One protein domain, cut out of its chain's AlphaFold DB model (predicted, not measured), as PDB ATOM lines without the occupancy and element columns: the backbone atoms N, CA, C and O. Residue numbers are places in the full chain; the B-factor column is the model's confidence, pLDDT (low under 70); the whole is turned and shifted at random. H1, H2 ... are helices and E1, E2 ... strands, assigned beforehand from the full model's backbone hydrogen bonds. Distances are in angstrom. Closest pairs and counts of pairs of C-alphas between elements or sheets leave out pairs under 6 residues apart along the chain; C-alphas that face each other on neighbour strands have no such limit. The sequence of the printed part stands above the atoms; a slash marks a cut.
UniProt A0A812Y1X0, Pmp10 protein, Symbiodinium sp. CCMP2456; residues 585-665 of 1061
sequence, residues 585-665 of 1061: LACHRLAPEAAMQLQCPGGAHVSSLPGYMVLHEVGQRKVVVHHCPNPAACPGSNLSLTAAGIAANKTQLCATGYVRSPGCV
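What this domain is: This is residues 585 to 665 of the 1061 residues of the protein "Pmp10 protein" of Symbiodinium sp. CCMP2456 (UniProt A0A812Y1X0). Little regular structure is present: loops surround two small antiparallel strand pairs, E1 with E4 and the hairpin E2 and E3, with short helix H1 at one end. The 81 printed residues include one named helix and four named strands, in the order H1 E1 E2 E3 E4; these hold only 21 residues, mostly strand. The whole is compact, with radius of gyration of the C-alphas 11.8 A and spans 34 by 25 by 19 A.

How they stand to each other: H1, residues 587 to 590, is too short for an O i to N i+4 pair. E1, residues 605 to 608, is antiparallel to E4, residues 638 to 640; N 606 and O 639, 2.9 A apart, are within hydrogen-bond range. E2, residues 612 to 616, and E3, residues 623 to 627, form a hairpin; N 613 and O 626, 2.9 A apart, are within range. H1 is apart from E2, E3 and E4.

Where its parts are: H1 begins at C-alpha 587 (54.883, 199.675, 207.880). E2 spans 13.4 A, E3 13.3 A. E4 ends at C-alpha 640 (54.887, 190.961, 218.890).

The domain as a whole: The printed part has no cut. The link H1 to E1 is long. Low confidence, under 70, covers 32 residues, among them 585 to 596.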
ATOM      1  N   LEU A 585      47.886 198.910 208.524       55.56
ATOM      2  CA  LEU A 585      48.721 200.033 208.077       55.56
ATOM      3  C   LEU A 585      50.050 199.545 207.502       55.56
ATOM      4  O   LEU A 585      50.790 198.822 208.155       55.56
ATOM      5  N   ALA A 586      50.407 199.972 206.292       53.62
ATOM      6  CA  ALA A 586      51.705 199.625 205.718       53.62
ATOM      7  C   ALA A 586      52.861 200.154 206.590       53.62
ATOM      8  O   ALA A 586      52.842 201.312 207.003       53.62
ATOM      9  N   CYS A 587      53.890 199.349 206.849       52.06
ATOM     10  CA  CYS A 587      54.883 199.675 207.880       52.06
ATOM     11  C   CYS A 587      55.736 200.916 207.614       52.06
ATOM     12  O   CYS A 587      56.148 201.603 208.546       52.06
ATOM     13  N   HIS A 588      55.927 201.267 206.343       54.31
ATOM     14  CA  HIS A 588      56.553 202.533 205.966       54.31
ATOM     15  C   HIS A 588      55.752 203.761 206.438       54.31
ATOM     16  O   HIS A 588      56.301 204.854 206.484       54.31
ATOM     17  N   ARG A 589      54.464 203.602 206.779       49.69
ATOM     18  CA  ARG A 589      53.629 204.657 207.370       49.69
ATOM     19  C   ARG A 589      53.740 204.729 208.891       49.69
ATOM     20  O   ARG A 589      53.440 205.778 209.441       49.69
ATOM     21  N   LEU A 590      54.155 203.646 209.556       51.03
ATOM     22  CA  LEU A 590      54.347 203.628 211.010       51.03
ATOM     23  C   LEU A 590      55.680 204.244 211.437       51.03
ATOM     24  O   LEU A 590      55.748 204.878 212.483       51.03
ATOM     25  N   ALA A 591      56.732 204.053 210.641       55.34
ATOM     26  CA  ALA A 591      58.051 204.613 210.915       55.34
ATOM     27  C   ALA A 591      58.798 204.878 209.594       55.34
ATOM     28  O   ALA A 591      59.676 204.096 209.224       55.34
ATOM     29  N   PRO A 592      58.451 205.941 208.841       53.00
ATOM     30  CA  PRO A 592      59.039 206.213 207.524       53.00
ATOM     31  C   PRO A 592      60.567 206.360 207.564       53.00
ATOM     32  O   PRO A 592      61.245 205.932 206.634       53.00
ATOM     33  N   GLU A 593      61.107 206.884 208.665       52.19
ATOM     34  CA  GLU A 593      62.550 207.059 208.881       52.19
ATOM     35  C   GLU A 593      63.267 205.743 209.224       52.19
ATOM     36  O   GLU A 593      64.411 205.537 208.825       52.19
ATOM     37  N   ALA A 594      62.579 204.806 209.886       59.66
ATOM     38  CA  ALA A 594      63.120 203.500 210.270       59.66
ATOM     39  C   ALA A 594      62.688 202.362 209.327       59.66
ATOM     40  O   ALA A 594      62.998 201.198 209.570       59.66
ATOM     41  N   ALA A 595      61.993 202.665 208.225       59.47
ATOM     42  CA  ALA A 595      61.434 201.663 207.314       59.47
ATOM     43  C   ALA A 595      62.499 200.769 206.649       59.47
ATOM     44  O   ALA A 595      62.174 199.684 206.174       59.47
ATOM     45  N   MET A 596      63.760 201.218 206.602       67.25
ATOM     46  CA  MET A 596      64.897 200.407 206.142       67.25
ATOM     47  C   MET A 596      65.497 199.524 207.244       67.25
ATOM     48  O   MET A 596      66.208 198.578 206.935       67.25
ATOM     49  N   GLN A 597      65.224 199.833 208.512       76.56
ATOM     50  CA  GLN A 597      65.787 199.180 209.701       76.56
ATOM     51  C   GLN A 597      64.803 198.183 210.336       76.56
ATOM     52  O   GLN A 597      65.176 197.394 211.208       76.56
ATOM     53  N   LEU A 598      63.545 198.220 209.889       75.38
ATOM     54  CA  LEU A 598      62.448 197.392 210.363       75.38
ATOM     55  C   LEU A 598      61.913 196.500 209.240       75.38
ATOM     56  O   LEU A 598      61.654 196.952 208.123       75.38
ATOM     57  N   GLN A 599      61.687 195.233 209.564       76.12
ATOM     58  CA  GLN A 599      60.882 194.318 208.768       76.12
ATOM     59  C   GLN A 599      59.497 194.205 209.399       76.12
ATOM     60  O   GLN A 599      59.355 194.041 210.608       76.12
ATOM     61  N   CYS A 600      58.456 194.267 208.579       73.19
ATOM     62  CA  CYS A 600      57.091 194.106 209.057       73.19
ATOM     63  C   CYS A 600      56.427 192.968 208.306       73.19
ATOM     64  O   CYS A 600      55.877 193.189 207.225       73.19
ATOM     65  N   PRO A 601      56.514 191.747 208.850       58.97
ATOM     66  CA  PRO A 601      55.993 190.570 208.170       58.97
ATOM     67  C   PRO A 601      54.471 190.636 207.985       58.97
ATOM     68  O   PRO A 601      53.964 190.112 207.003       58.97
ATOM     69  N   GLY A 602      53.759 191.356 208.855       56.06
ATOM     70  CA  GLY A 602      52.304 191.466 208.849       56.06
ATOM     71  C   GLY A 602      51.763 191.588 210.278       56.06
ATOM     72  O   GLY A 602      52.423 191.179 211.231       56.06
ATOM     73  N   GLY A 603      50.565 192.143 210.469       62.47
ATOM     74  CA  GLY A 603      49.870 192.140 211.764       62.47
ATOM     75  C   GLY A 603      50.526 192.977 212.878       62.47
ATOM     76  O   GLY A 603      51.156 193.988 212.610       62.47
ATOM     77  N   ALA A 604      50.347 192.637 214.155       60.91
ATOM     78  CA  ALA A 604      50.875 193.442 215.275       60.91
ATOM     79  C   ALA A 604      52.392 193.243 215.525       60.91
ATOM     80  O   ALA A 604      52.890 193.486 216.628       60.91
ATOM     81  N   HIS A 605      53.124 192.773 214.508       63.41
ATOM     82  CA  HIS A 605      54.527 192.389 214.593       63.41
ATOM     83  C   HIS A 605      55.432 193.420 213.925       63.41
ATOM     84  O   HIS A 605      55.260 193.769 212.755       63.41
ATOM     85  N   VAL A 606      56.448 193.851 214.666       75.62
ATOM     86  CA  VAL A 606      57.538 194.686 214.162       75.62
ATOM     87  C   VAL A 606      58.842 193.952 214.432       75.62
ATOM     88  O   VAL A 606      59.159 193.641 215.577       75.62
ATOM     89  N   SER A 607      59.586 193.652 213.378       80.50
ATOM     90  CA  SER A 607      60.897 193.016 213.442       80.50
ATOM     91  C   SER A 607      61.987 194.058 213.203       80.50
ATOM     92  O   SER A 607      61.848 194.892 212.313       80.50
ATOM     93  N   SER A 608      63.067 194.040 213.981       85.81
ATOM     94  CA  SER A 608      64.276 194.816 213.694       85.81
ATOM     95  C   SER A 608      65.317 193.976 212.970       85.81
ATOM     96  O   SER A 608      65.474 192.787 213.251       85.81
ATOM     97  N   LEU A 609      66.063 194.612 212.068       85.19
ATOM     98  CA  LEU A 609      67.261 194.009 211.491       85.19
ATOM     99  C   LEU A 609      68.345 193.789 212.568       85.19
ATOM    100  O   LEU A 609      68.353 194.496 213.583       85.19
ATOM    101  N   PRO A 610      69.285 192.848 212.351       86.31
ATOM    102  CA  PRO A 610      70.491 192.746 213.166       86.31
ATOM    103  C   PRO A 610      71.198 194.102 213.302       86.31
ATOM    104  O   PRO A 610      71.231 194.894 212.362       86.31
ATOM    105  N   GLY A 611      71.725 194.386 214.491       87.44
ATOM    106  CA  GLY A 611      72.285 195.690 214.858       87.44
ATOM    107  C   GLY A 611      71.276 196.723 215.358       87.44
ATOM    108  O   GLY A 611      71.681 197.758 215.889       87.44
ATOM    109  N   TYR A 612      69.978 196.430 215.289       89.25
ATOM    110  CA  TYR A 612      68.926 197.292 215.815       89.25
ATOM    111  C   TYR A 612      68.087 196.557 216.857       89.25
ATOM    112  O   TYR A 612      67.754 195.378 216.714       89.25
ATOM    113  N   MET A 613      67.696 197.280 217.899       88.38
ATOM    114  CA  MET A 613      66.807 196.803 218.950       88.38
ATOM    115  C   MET A 613      65.507 197.594 218.918       88.38
ATOM    116  O   MET A 613      65.523 198.823 218.871       88.38
ATOM    117  N   VAL A 614      64.378 196.897 219.007       86.62
ATOM    118  CA  VAL A 614      63.064 197.524 219.128       86.62
ATOM    119  C   VAL A 614      62.576 197.420 220.570       86.62
ATOM    120  O   VAL A 614      62.456 196.329 221.132       86.62
ATOM    121  N   LEU A 615      62.289 198.569 221.179       83.31
ATOM    122  CA  LEU A 615      61.681 198.665 222.501       83.31
ATOM    123  C   LEU A 615      60.284 199.272 222.398       83.31
ATOM    124  O   LEU A 615      60.052 200.224 221.662       83.31
ATOM    125  N   HIS A 616      59.354 198.707 223.160       82.88
ATOM    126  CA  HIS A 616      58.034 199.287 223.366       82.88
ATOM    127  C   HIS A 616      58.039 200.070 224.673       82.88
ATOM    128  O   HIS A 616      58.416 199.524 225.716       82.88
ATOM    129  N   GLU A 617      57.621 201.328 224.628       76.88
ATOM    130  CA  GLU A 617      57.549 202.178 225.810       76.88
ATOM    131  C   GLU A 617      56.301 201.805 226.626       76.88
ATOM    132  O   GLU A 617      55.172 201.857 226.143       76.88
ATOM    133  N   VAL A 618      56.483 201.318 227.859       70.94
ATOM    134  CA  VAL A 618      55.367 200.806 228.672       70.94
ATOM    135  C   VAL A 618      54.350 201.924 228.920       70.94
ATOM    136  O   VAL A 618      54.694 202.969 229.460       70.94
ATOM    137  N   GLY A 619      53.090 201.695 228.541       69.19
ATOM    138  CA  GLY A 619      52.005 202.670 228.699       69.19
ATOM    139  C   GLY A 619      51.849 203.664 227.544       69.19
ATOM    140  O   GLY A 619      50.862 204.396 227.526       69.19
ATOM    141  N   GLN A 620      52.748 203.663 226.556       68.31
ATOM    142  CA  GLN A 620      52.599 204.435 225.321       68.31
ATOM    143  C   GLN A 620      52.540 203.486 224.123       68.31
ATOM    144  O   GLN A 620      53.251 202.490 224.083       68.31
ATOM    145  N   ARG A 621      51.723 203.786 223.105       65.25
ATOM    146  CA  ARG A 621      51.701 203.026 221.834       65.25
ATOM    147  C   ARG A 621      52.892 203.405 220.944       65.25
ATOM    148  O   ARG A 621      52.736 203.631 219.747       65.25
ATOM    149  N   LYS A 622      54.071 203.536 221.549       71.19
ATOM    150  CA  LYS A 622      55.279 204.056 220.923       71.19
ATOM    151  C   LYS A 622      56.327 202.958 220.862       71.19
ATOM    152  O   LYS A 622      56.697 202.351 221.870       71.19
ATOM    153  N   VAL A 623      56.791 202.711 219.646       74.88
ATOM    154  CA  VAL A 623      57.901 201.810 219.368       74.88
ATOM    155  C   VAL A 623      59.131 202.666 219.127       74.88
ATOM    156  O   VAL A 623      59.104 203.567 218.292       74.88
ATOM    157  N   VAL A 624      60.198 202.395 219.869       80.62
ATOM    158  CA  VAL A 624      61.453 203.126 219.763       80.62
ATOM    159  C   VAL A 624      62.538 202.176 219.275       80.62
ATOM    160  O   VAL A 624      62.760 201.108 219.851       80.62
ATOM    161  N   VAL A 625      63.195 202.554 218.180       84.19
ATOM    162  CA  VAL A 625      64.300 201.791 217.599       84.19
ATOM    163  C   VAL A 625      65.606 202.338 218.159       84.19
ATOM    164  O   VAL A 625      65.852 203.541 218.137       84.19
ATOM    165  N   HIS A 626      66.443 201.457 218.688       85.81
ATOM    166  CA  HIS A 626      67.774 201.786 219.176       85.81
ATOM    167  C   HIS A 626      68.809 201.135 218.269       85.81
ATOM    168  O   HIS A 626      68.739 199.930 218.018       85.81
ATOM    169  N   HIS A 627      69.789 201.914 217.818       87.00
ATOM    170  CA  HIS A 627      70.978 201.348 217.194       87.00
ATOM    171  C   HIS A 627      71.866 200.744 218.282       87.00
ATOM    172  O   HIS A 627      72.139 201.383 219.305       87.00
ATOM    173  N   CYS A 628      72.315 199.515 218.069       89.88
ATOM    174  CA  CYS A 628      73.168 198.822 219.014       89.88
ATOM    175  C   CYS A 628      74.628 199.133 218.701       89.88
ATOM    176  O   CYS A 628      75.076 198.853 217.591       89.88
ATOM    177  N   PRO A 629      75.396 199.698 219.651       89.31
ATOM    178  CA  PRO A 629      76.804 199.993 219.418       89.31
ATOM    179  C   PRO A 629      77.612 198.753 219.050       89.31
ATOM    180  O   PRO A 629      78.558 198.870 218.297       89.31
ATOM    181  N   ASN A 630      77.228 197.580 219.554       90.88
ATOM    182  CA  ASN A 630      77.738 196.302 219.088       90.88
ATOM    183  C   ASN A 630      76.632 195.581 218.304       90.88
ATOM    184  O   ASN A 630      75.675 195.106 218.927       90.88
ATOM    185  N   PRO A 631      76.746 195.447 216.971       88.94
ATOM    186  CA  PRO A 631      75.721 194.782 216.179       88.94
ATOM    187  C   PRO A 631      75.452 193.339 216.619       88.94
ATOM    188  O   PRO A 631      74.303 192.902 216.628       88.94
ATOM    189  N   ALA A 632      76.482 192.624 217.087       89.50
ATOM    190  CA  ALA A 632      76.357 191.254 217.585       89.50
ATOM    191  C   ALA A 632      75.577 191.153 218.911       89.50
ATOM    192  O   ALA A 632      75.054 190.089 219.236       89.50
ATOM    193  N   ALA A 633      75.458 192.249 219.672       92.19
ATOM    194  CA  ALA A 633      74.628 192.297 220.878       92.19
ATOM    195  C   ALA A 633      73.124 192.325 220.552       92.19
ATOM    196  O   ALA A 633      72.304 191.982 221.406       92.19
ATOM    197  N   CYS A 634      72.766 192.697 219.320       92.62
ATOM    198  CA  CYS A 634      71.395 192.807 218.840       92.62
ATOM    199  C   CYS A 634      71.195 191.922 217.612       92.62
ATOM    200  O   CYS A 634      71.303 192.404 216.484       92.62
ATOM    201  N   PRO A 635      70.849 190.638 217.796       88.25
ATOM    202  CA  PRO A 635      70.655 189.704 216.685       88.25
ATOM    203  C   PRO A 635      69.435 190.026 215.797       88.25
ATOM    204  O   PRO A 635      69.136 189.277 214.873       88.25
ATOM    205  N   GLY A 636      68.730 191.131 216.062       82.56
ATOM    206  CA  GLY A 636      67.399 191.419 215.546       82.56
ATOM    207  C   GLY A 636      66.343 190.953 216.543       82.56
ATOM    208  O   GLY A 636      66.528 189.985 217.282       82.56
ATOM    209  N   SER A 637      65.233 191.678 216.612       78.00
ATOM    210  CA  SER A 637      64.161 191.397 217.563       78.00
ATOM    211  C   SER A 637      62.818 191.395 216.865       78.00
ATOM    212  O   SER A 637      62.503 192.336 216.151       78.00
ATOM    213  N   ASN A 638      62.014 190.356 217.088       75.75
ATOM    214  CA  ASN A 638      60.630 190.313 216.624       75.75
ATOM    215  C   ASN A 638      59.735 190.757 217.771       75.75
ATOM    216  O   ASN A 638      59.427 189.964 218.648       75.75
ATOM    217  N   LEU A 639      59.327 192.018 217.800       74.81
ATOM    218  CA  LEU A 639      58.386 192.506 218.793       74.81
ATOM    219  C   LEU A 639      56.960 192.159 218.340       74.81
ATOM    220  O   LEU A 639      56.439 192.757 217.401       74.81
ATOM    221  N   SER A 640      56.331 191.190 219.007       68.19
ATOM    222  CA  SER A 640      54.887 190.961 218.890       68.19
ATOM    223  C   SER A 640      54.158 191.803 219.933       68.19
ATOM    224  O   SER A 640      54.398 191.640 221.136       68.19
ATOM    225  N   LEU A 641      53.294 192.711 219.488       62.84
ATOM    226  CA  LEU A 641      52.385 193.438 220.366       62.84
ATOM    227  C   LEU A 641      51.093 192.633 220.511       62.84
ATOM    228  O   LEU A 641      50.416 192.325 219.534       62.84
ATOM    229  N   THR A 642      50.725 192.296 221.746       60.53
ATOM    230  CA  THR A 642      49.391 191.743 222.026       60.53
ATOM    231  C   THR A 642      48.305 192.769 221.683       60.53
ATOM    232  O   THR A 642      48.575 193.968 221.601       60.53
ATOM    233  N   ALA A 643      47.047 192.334 221.556       51.72
ATOM    234  CA  ALA A 643      45.909 193.237 221.327       51.72
ATOM    235  C   ALA A 643      45.777 194.348 222.396       51.72
ATOM    236  O   ALA A 643      45.203 195.399 222.129       51.72
ATOM    237  N   ALA A 644      46.340 194.138 223.591       53.16
ATOM    238  CA  ALA A 644      46.403 195.123 224.669       53.16
ATOM    239  C   ALA A 644      47.573 196.126 224.537       53.16
ATOM    240  O   ALA A 644      47.761 196.959 225.421       53.16
ATOM    241  N   GLY A 645      48.387 196.045 223.479       55.22
ATOM    242  CA  GLY A 645      49.605 196.847 223.317       55.22
ATOM    243  C   GLY A 645      50.752 196.418 224.238       55.22
ATOM    244  O   GLY A 645      51.693 197.173 224.445       55.22
ATOM    245  N   ILE A 646      50.688 195.220 224.825       61.31
ATOM    246  CA  ILE A 646      51.752 194.692 225.686       61.31
ATOM    247  C   ILE A 646      52.671 193.831 224.820       61.31
ATOM    248  O   ILE A 646      52.197 192.904 224.162       61.31
ATOM    249  N   ALA A 647      53.971 194.126 224.817       61.09
ATOM    250  CA  ALA A 647      54.965 193.308 224.129       61.09
ATOM    251  C   ALA A 647      55.003 191.892 224.729       61.09
ATOM    252  O   ALA A 647      55.137 191.738 225.947       61.09
ATOM    253  N   ALA A 648      54.902 190.860 223.890       62.78
ATOM    254  CA  ALA A 648      54.997 189.472 224.329       62.78
ATOM    255  C   ALA A 648      56.333 189.233 225.059       62.78
ATOM    256  O   ALA A 648      57.407 189.562 224.558       62.78
ATOM    257  N   ASN A 649      56.278 188.643 226.256       56.25
ATOM    258  CA  ASN A 649      57.428 188.541 227.165       56.25
ATOM    259  C   ASN A 649      58.530 187.559 226.693       56.25
ATOM    260  O   ASN A 649      59.519 187.362 227.391       56.25
ATOM    261  N   LYS A 650      58.365 186.913 225.530       56.44
ATOM    262  CA  LYS A 650      59.205 185.792 225.069       56.44
ATOM    263  C   LYS A 650      60.331 186.170 224.098       56.44
ATOM    264  O   LYS A 650      61.126 185.309 223.740       56.44
ATOM    265  N   THR A 651      60.437 187.419 223.657       60.34
ATOM    266  CA  THR A 651      61.405 187.772 222.605       60.34
ATOM    267  C   THR A 651      62.727 188.195 223.226       60.34
ATOM    268  O   THR A 651      62.822 189.262 223.837       60.34
ATOM    269  N   GLN A 652      63.750 187.353 223.083       73.62
ATOM    270  CA  GLN A 652      65.122 187.679 223.454       73.62
ATOM    271  C   GLN A 652      65.603 188.858 222.587       73.62
ATOM    272  O   GLN A 652      65.972 188.680 221.434       73.62
ATOM    273  N   LEU A 653      65.521 190.081 223.129       86.50
ATOM    274  CA  LEU A 653      65.865 191.313 222.399       86.50
ATOM    275  C   LEU A 653      67.377 191.539 222.281       86.50
ATOM    276  O   LEU A 653      67.821 192.252 221.389       86.50
ATOM    277  N   CYS A 654      68.145 190.959 223.203       92.56
ATOM    278  CA  CYS A 654      69.594 191.078 223.274       92.56
ATOM    279  C   CYS A 654      70.239 189.693 223.242       92.56
ATOM    280  O   CYS A 654      69.677 188.733 223.778       92.56
ATOM    281  N   ALA A 655      71.430 189.593 222.659       93.06
ATOM    282  CA  ALA A 655      72.221 188.369 222.662       93.06
ATOM    283  C   ALA A 655      72.526 187.887 224.094       93.06
ATOM    284  O   ALA A 655      72.446 188.637 225.071       93.06
ATOM    285  N   THR A 656      72.881 186.610 224.229       93.00
ATOM    286  CA  THR A 656      73.309 186.040 225.511       93.00
ATOM    287  C   THR A 656      74.480 186.840 226.084       93.00
ATOM    288  O   THR A 656      75.416 187.177 225.364       93.00
ATOM    289  N   GLY A 657      74.419 187.154 227.377       90.94
ATOM    290  CA  GLY A 657      75.415 187.992 228.045       90.94
ATOM    291  C   GLY A 657      75.036 189.468 228.159       90.94
ATOM    292  O   GLY A 657      75.751 190.213 228.826       90.94
ATOM    293  N   TYR A 658      73.909 189.888 227.576       92.69
ATOM    294  CA  TYR A 658      73.417 191.265 227.612       92.69
ATOM    295  C   TYR A 658      72.056 191.370 228.316       92.69
ATOM    296  O   TYR A 658      71.195 190.499 228.198       92.69
ATOM    297  N   VAL A 659      71.836 192.463 229.051       90.19
ATOM    298  CA  VAL A 659      70.540 192.809 229.656       90.19
ATOM    299  C   VAL A 659      69.702 193.584 228.652       90.19
ATOM    300  O   VAL A 659      70.214 194.459 227.949       90.19
ATOM    301  N   ARG A 660      68.386 193.337 228.675       88.00
ATOM    302  CA  ARG A 660      67.367 194.135 227.981       88.00
ATOM    303  C   ARG A 660      67.466 195.611 228.394       88.00
ATOM    304  O   ARG A 660      66.883 196.038 229.383       88.00
ATOM    305  N   SER A 661      68.231 196.376 227.628       87.31
ATOM    306  CA  SER A 661      68.518 197.799 227.814       87.31
ATOM    307  C   SER A 661      68.591 198.465 226.439       87.31
ATOM    308  O   SER A 661      68.916 197.763 225.486       87.31
ATOM    309  N   PRO A 662      68.299 199.771 226.303       86.62
ATOM    310  CA  PRO A 662      68.431 200.503 225.041       86.62
ATOM    311  C   PRO A 662      69.743 200.201 224.297       86.62
ATOM    312  O   PRO A 662      70.820 200.547 224.778       86.62
ATOM    313  N   GLY A 663      69.656 199.533 223.143       87.88
ATOM    314  CA  GLY A 663      70.818 199.152 222.328       87.88
ATOM    315  C   GLY A 663      71.673 198.006 222.893       87.88
ATOM    316  O   GLY A 663      72.819 197.857 222.480       87.88
ATOM    317  N   CYS A 664      71.154 197.237 223.858       91.69
ATOM    318  CA  CYS A 664      71.826 196.104 224.505       91.69
ATOM    319  C   CYS A 664      73.231 196.440 225.029       91.69
ATOM    320  O   CYS A 664      74.170 195.670 224.877       91.69
ATOM    321  N   VAL A 665      73.387 197.604 225.662       88.75
ATOM    322  CA  VAL A 665      74.698 198.131 226.089       88.75
ATOM    323  C   VAL A 665      75.163 197.633 227.462       88.75
ATOM    324  O   VAL A 665      76.290 197.905 227.869       88.75
TER     325      VAL A 665